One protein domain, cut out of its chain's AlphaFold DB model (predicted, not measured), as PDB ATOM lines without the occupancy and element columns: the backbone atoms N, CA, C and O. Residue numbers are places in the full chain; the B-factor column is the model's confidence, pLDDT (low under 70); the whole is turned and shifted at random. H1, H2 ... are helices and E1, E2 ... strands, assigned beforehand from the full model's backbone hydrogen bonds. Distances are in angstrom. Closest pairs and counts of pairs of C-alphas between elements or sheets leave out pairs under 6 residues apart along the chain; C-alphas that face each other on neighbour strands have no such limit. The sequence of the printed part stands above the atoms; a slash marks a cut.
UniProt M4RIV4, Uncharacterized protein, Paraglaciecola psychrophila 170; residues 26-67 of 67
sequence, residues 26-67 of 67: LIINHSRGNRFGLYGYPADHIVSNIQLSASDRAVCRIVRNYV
ATOM      1  N   LEU A  26     169.022 -24.444  93.329       80.88
ATOM      2  CA  LEU A  26     167.986 -24.879  94.251       80.88
ATOM      3  C   LEU A  26     166.724 -24.061  93.973       80.88
ATOM      4  O   LEU A  26     166.745 -22.832  94.059       80.88
ATOM      5  N   ILE A  27     165.622 -24.738  93.664       82.88
ATOM      6  CA  ILE A  27     164.318 -24.094  93.505       82.88
ATOM      7  C   ILE A  27     163.524 -24.272  94.793       82.88
ATOM      8  O   ILE A  27     163.113 -25.381  95.137       82.88
ATOM      9  N   ILE A  28     163.278 -23.169  95.491       80.75
ATOM     10  CA  ILE A  28     162.419 -23.131  96.670       80.75
ATOM     11  C   ILE A  28     161.034 -22.680  96.220       80.75
ATOM     12  O   ILE A  28     160.863 -21.573  95.704       80.75
ATOM     13  N   ASN A  29     160.034 -23.537  96.429       83.88
ATOM     14  CA  ASN A  29     158.643 -23.126  96.325       83.88
ATOM     15  C   ASN A  29     158.187 -22.550  97.669       83.88
ATOM     16  O   ASN A  29     158.514 -23.087  98.725       83.88
ATOM     17  N   HIS A  30     157.435 -21.457  97.627       83.38
ATOM     18  CA  HIS A  30     156.800 -20.900  98.811       83.38
ATOM     19  C   HIS A  30     155.359 -20.526  98.478       83.38
ATOM     20  O   HIS A  30     155.092 -19.763  97.544       83.38
ATOM     21  N   SER A  31     154.422 -21.070  99.249       84.38
ATOM     22  CA  SER A  31     152.991 -20.818  99.111       84.38
ATOM     23  C   SER A  31     152.423 -20.261 100.418       84.38
ATOM     24  O   SER A  31     152.688 -20.766 101.507       84.38
ATOM     25  N   ARG A  32     151.643 -19.176 100.325       85.25
ATOM     26  CA  ARG A  32     150.965 -18.562 101.480       85.25
ATOM     27  C   ARG A  32     149.597 -18.023 101.077       85.25
ATOM     28  O   ARG A  32     149.496 -16.958 100.460       85.25
ATOM     29  N   GLY A  33     148.538 -18.728 101.478       86.12
ATOM     30  CA  GLY A  33     147.173 -18.437 101.033       86.12
ATOM     31  C   GLY A  33     147.052 -18.643  99.522       86.12
ATOM     32  O   GLY A  33     147.509 -19.655  99.006       86.12
ATOM     33  N   ASN A  34     146.512 -17.653  98.808       81.88
ATOM     34  CA  ASN A  34     146.407 -17.663  97.342       81.88
ATOM     35  C   ASN A  34     147.631 -17.040  96.630       81.88
ATOM     36  O   ASN A  34     147.514 -16.501  95.532       81.88
ATOM     37  N   ARG A  35     148.798 -17.022  97.287       76.06
ATOM     38  CA  ARG A  35     150.055 -16.498  96.729       76.06
ATOM     39  C   ARG A  35     151.069 -17.622  96.596       76.06
ATOM     40  O   ARG A  35     151.215 -18.428  97.514       76.06
ATOM     41  N   PHE A  36     151.788 -17.619  95.483       83.69
ATOM     42  CA  PHE A  36     152.830 -18.584  95.155       83.69
ATOM     43  C   PHE A  36     154.046 -17.851  94.589       83.69
ATOM     44  O   PHE A  36     153.893 -16.948  93.766       83.69
ATOM     45  N   GLY A  37     155.238 -18.242  95.033       78.19
ATOM     46  CA  GLY A  37     156.511 -17.753  94.518       78.19
ATOM     47  C   GLY A  37     157.504 -18.897  94.346       78.19
ATOM     48  O   GLY A  37     157.509 -19.849  95.130       78.19
ATOM     49  N   LEU A  38     158.340 -18.786  93.315       81.19
ATOM     50  CA  LEU A  38     159.512 -19.631  93.119       81.19
ATOM     51  C   LEU A  38     160.759 -18.776  93.305       81.19
ATOM     52  O   LEU A  38     160.872 -17.712  92.697       81.19
ATOM     53  N   TYR A  39     161.687 -19.265  94.118       79.94
ATOM     54  CA  TYR A  39     162.966 -18.619  94.376       79.94
ATOM     55  C   TYR A  39     164.079 -19.561  93.929       79.94
ATOM     56  O   TYR A  39     164.151 -20.695  94.400       79.94
ATOM     57  N   GLY A  40     164.911 -19.105  92.995       77.25
ATOM     58  CA  GLY A  40     166.104 -19.825  92.559       77.25
ATOM     59  C   GLY A  40     167.323 -19.357  93.343       77.25
ATOM     60  O   GLY A  40     167.553 -18.153  93.442       77.25
ATOM     61  N   TYR A  41     168.098 -20.292  93.886       77.81
ATOM     62  CA  TYR A  41     169.362 -20.008  94.565       77.81
ATOM     63  C   TYR A  41     170.499 -20.839  93.949       77.81
ATOM     64  O   TYR A  41     170.306 -22.041  93.772       77.81
ATOM     65  N   PRO A  42     171.668 -20.256  93.617       79.81
ATOM     66  CA  PRO A  42     172.818 -21.009  93.109       79.81
ATOM     67  C   PRO A  42     173.235 -22.127  94.075       79.81
ATOM     68  O   PRO A  42     173.463 -21.871  95.253       79.81
ATOM     69  N   ALA A  43     173.340 -23.367  93.598       79.69
ATOM     70  CA  ALA A  43     173.702 -24.512  94.442       79.69
ATOM     71  C   ALA A  43     175.207 -24.835  94.416       79.69
ATOM     72  O   ALA A  43     175.704 -25.511  95.311       79.69
ATOM     73  N   ASP A  44     175.929 -24.352  93.405       78.75
ATOM     74  CA  ASP A  44     177.355 -24.613  93.180       78.75
ATOM     75  C   ASP A  44     178.235 -23.353  93.245       78.75
ATOM     76  O   ASP A  44     179.453 -23.464  93.337       78.75
ATOM     77  N   HIS A  45     177.624 -22.164  93.272       70.75
ATOM     78  CA  HIS A  45     178.298 -20.872  93.447       70.75
ATOM     79  C   HIS A  45     177.815 -20.179  94.724       70.75
ATOM     80  O   HIS A  45     177.259 -19.080  94.704       70.75
ATOM     81  N   ILE A  46     177.989 -20.860  95.857       66.06
ATOM     82  CA  ILE A  46     177.690 -20.293  97.172       66.06
ATOM     83  C   ILE A  46     178.811 -19.305  97.502       66.06
ATOM     84  O   ILE A  46     179.947 -19.704  97.762       66.06
ATOM     85  N   VAL A  47     178.500 -18.008  97.460       64.31
ATOM     86  CA  VAL A  47     179.422 -16.961  97.916       64.31
ATOM     87  C   VAL A  47     179.770 -17.244  99.379       64.31
ATOM     88  O   VAL A  47     178.899 -17.606 100.173       64.31
ATOM     89  N   SER A  48     181.047 -17.100  99.733       59.88
ATOM     90  CA  SER A  48     181.498 -17.199 101.121       59.88
ATOM     91  C   SER A  48     180.689 -16.262 102.024       59.88
ATOM     92  O   SER A  48     180.143 -15.259 101.567       59.88
ATOM     93  N   ASN A  49     180.601 -16.597 103.316       67.31
ATOM     94  CA  ASN A  49     179.881 -15.786 104.297       67.31
ATOM     95  C   ASN A  49     180.219 -14.298 104.125       67.31
ATOM     96  O   ASN A  49     181.354 -13.881 104.359       67.31
ATOM     97  N   ILE A  50     179.225 -13.506 103.723       69.00
ATOM     98  CA  ILE A  50     179.384 -12.063 103.593       69.00
ATOM     99  C   ILE A  50     179.283 -11.486 105.003       69.00
ATOM    100  O   ILE A  50     178.218 -11.507 105.621       69.00
ATOM    101  N   GLN A  51     180.399 -10.985 105.529       75.44
ATOM    102  CA  GLN A  51     180.392 -10.208 106.763       75.44
ATOM    103  C   GLN A  51     180.021  -8.765 106.433       75.44
ATOM    104  O   GLN A  51     180.777  -8.050 105.780       75.44
ATOM    105  N   LEU A  52     178.848  -8.340 106.893       75.69
ATOM    106  CA  LEU A  52     178.423  -6.946 106.840       75.69
ATOM    107  C   LEU A  52     178.617  -6.315 108.218       75.69
ATOM    108  O   LEU A  52     178.282  -6.920 109.237       75.69
ATOM    109  N   SER A  53     179.127  -5.082 108.252       81.38
ATOM    110  CA  SER A  53     179.119  -4.294 109.486       81.38
ATOM    111  C   SER A  53     177.678  -4.075 109.940       81.38
ATOM    112  O   SER A  53     176.809  -3.778 109.121       81.38
ATOM    113  N   ALA A  54     177.426  -4.121 111.249       78.81
ATOM    114  CA  ALA A  54     176.113  -3.795 111.812       78.81
ATOM    115  C   ALA A  54     175.635  -2.375 111.441       78.81
ATOM    116  O   ALA A  54     174.437  -2.108 111.427       78.81
ATOM    117  N   SER A  55     176.564  -1.471 111.118       84.88
ATOM    118  CA  SER A  55     176.278  -0.103 110.678       84.88
ATOM    119  C   SER A  55     176.012   0.034 109.173       84.88
ATOM    120  O   SER A  55     175.789   1.147 108.695       84.88
ATOM    121  N   ASP A  56     176.095  -1.050 108.399       84.19
ATOM    122  CA  ASP A  56     175.898  -1.004 106.952       84.19
ATOM    123  C   ASP A  56     174.429  -0.692 106.610       84.19
ATOM    124  O   ASP A  56     173.491  -1.265 107.171       84.19
ATOM    125  N   ARG A  57     174.203   0.219 105.655       78.50
ATOM    126  CA  ARG A  57     172.850   0.624 105.234       78.50
ATOM    127  C   ARG A  57     172.027  -0.541 104.678       78.50
ATOM    128  O   ARG A  57     170.794  -0.492 104.750       78.50
ATOM    129  N   ALA A  58     172.668  -1.572 104.131       75.44
ATOM    130  CA  ALA A  58     172.003  -2.784 103.675       75.44
ATOM    131  C   ALA A  58     171.392  -3.577 104.841       75.44
ATOM    132  O   ALA A  58     170.296  -4.110 104.676       75.44
ATOM    133  N   VAL A  59     172.011  -3.582 106.029       79.00
ATOM    134  CA  VAL A  59     171.521  -4.331 107.203       79.00
ATOM    135  C   VAL A  59     170.126  -3.863 107.607       79.00
ATOM    136  O   VAL A  59     169.217  -4.684 107.716       79.00
ATOM    137  N   CYS A  60     169.900  -2.550 107.710       74.94
ATOM    138  CA  CYS A  60     168.573  -2.000 108.019       74.94
ATOM    139  C   CYS A  60     167.500  -2.424 107.000       74.94
ATOM    140  O   CYS A  60     166.341  -2.635 107.360       74.94
ATOM    141  N   ARG A  61     167.869  -2.555 105.717       73.50
ATOM    142  CA  ARG A  61     166.949  -2.991 104.654       73.50
ATOM    143  C   ARG A  61     166.699  -4.495 104.706       73.50
ATOM    144  O   ARG A  61     165.564  -4.901 104.489       73.50
ATOM    145  N   ILE A  62     167.716  -5.301 105.001       74.56
ATOM    146  CA  ILE A  62     167.584  -6.756 105.154       74.56
ATOM    147  C   ILE A  62     166.654  -7.062 106.330       74.56
ATOM    148  O   ILE A  62     165.657  -7.754 106.138       74.56
ATOM    149  N   VAL A  63     166.904  -6.467 107.504       71.00
ATOM    150  CA  VAL A  63     166.084  -6.662 108.714       71.00
ATOM    151  C   VAL A  63     164.617  -6.326 108.446       71.00
ATOM    152  O   VAL A  63     163.739  -7.116 108.766       71.00
ATOM    153  N   ARG A  64     164.336  -5.196 107.788       69.69
ATOM    154  CA  ARG A  64     162.961  -4.768 107.487       69.69
ATOM    155  C   ARG A  64     162.184  -5.724 106.570       69.69
ATOM    156  O   ARG A  64     160.960  -5.688 106.583       69.69
ATOM    157  N   ASN A  65     162.863  -6.499 105.724       55.47
ATOM    158  CA  ASN A  65     162.211  -7.375 104.744       55.47
ATOM    159  C   ASN A  65     162.173  -8.853 105.166       55.47
ATOM    160  O   ASN A  65     161.493  -9.637 104.506       55.47
ATOM    161  N   TYR A  66     162.899  -9.235 106.220       50.00
ATOM    162  CA  TYR A  66     162.984 -10.618 106.710       50.00
ATOM    163  C   TYR A  66     162.243 -10.872 108.032       50.00
ATOM    164  O   TYR A  66     162.016 -12.035 108.361       50.00
ATOM    165  N   VAL A  67     161.865  -9.821 108.770       43.22
ATOM    166  CA  VAL A  67     161.048  -9.886 109.999       43.22
ATOM    167  C   VAL A  67     159.641  -9.381 109.699       43.22
ATOM    168  O   VAL A  67     158.673 -10.047 110.127       43.22
TER     169      VAL A  67
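This is residues 26 to 67 of the 67 residues of an uncharacterized protein of Paraglaciecola psychrophila 170 (UniProt M4RIV4). A long two-stranded hairpin, E1 and E2, and a short helix, H1, are joined by an open, bowed stretch, residues 43 to 56, and the helix does not pack on the hairpin. Residues 31 to 36, around the hairpin's turn, stand free, and so do residues 45 to 67, which include H1. The 42 printed residues run E1, E2, H1, one named helix after two named strands; the sheet's order is E1 - E2, antiparallel, and the class is mixed, helices and strands. The whole is only just extended, close to loose, with a radius of gyration of the C-alphas of 14.1 A, and flat, spanning 37 by 28 by 10 A.

Start at E1, residues 26 to 32, and go through a tight link into E2, residues 35 to 42. The two form a hairpin and are antiparallel, with 161 degrees between their directions. Look at C-alphas 31 and 36, which face each other at 4.5 A. N 28 and O 39 are within hydrogen-bond range at 2.8 A, and N 41 and O 26 at 2.9 A. Further on comes H1, residues 57 to 66, which is apart from E1. In H1, 5 of 6 O i to N i+4 pairs are within hydrogen-bond range.

Find C-alpha 26 at (167.986, -24.879, 94.251); from there E1 runs 19.5 A to Arg 32. E2 runs 23.5 A from Arg 35 to C-alpha 42 at (172.818, -21.009, 93.109). H1 runs 15.0 A from Arg 57 to C-alpha 66 at (162.984, -10.618, 106.710).

The two C-alphas farthest apart are those of Asn 34 and Ser 53, 37.4 A. The printed part has no cut, and its link from E2 to H1, 14 residues, is long. Read the B-factor column for pLDDT: the mean of the printed part is 75.4, and residues 46 to 50 and 64 to 67 are under 70.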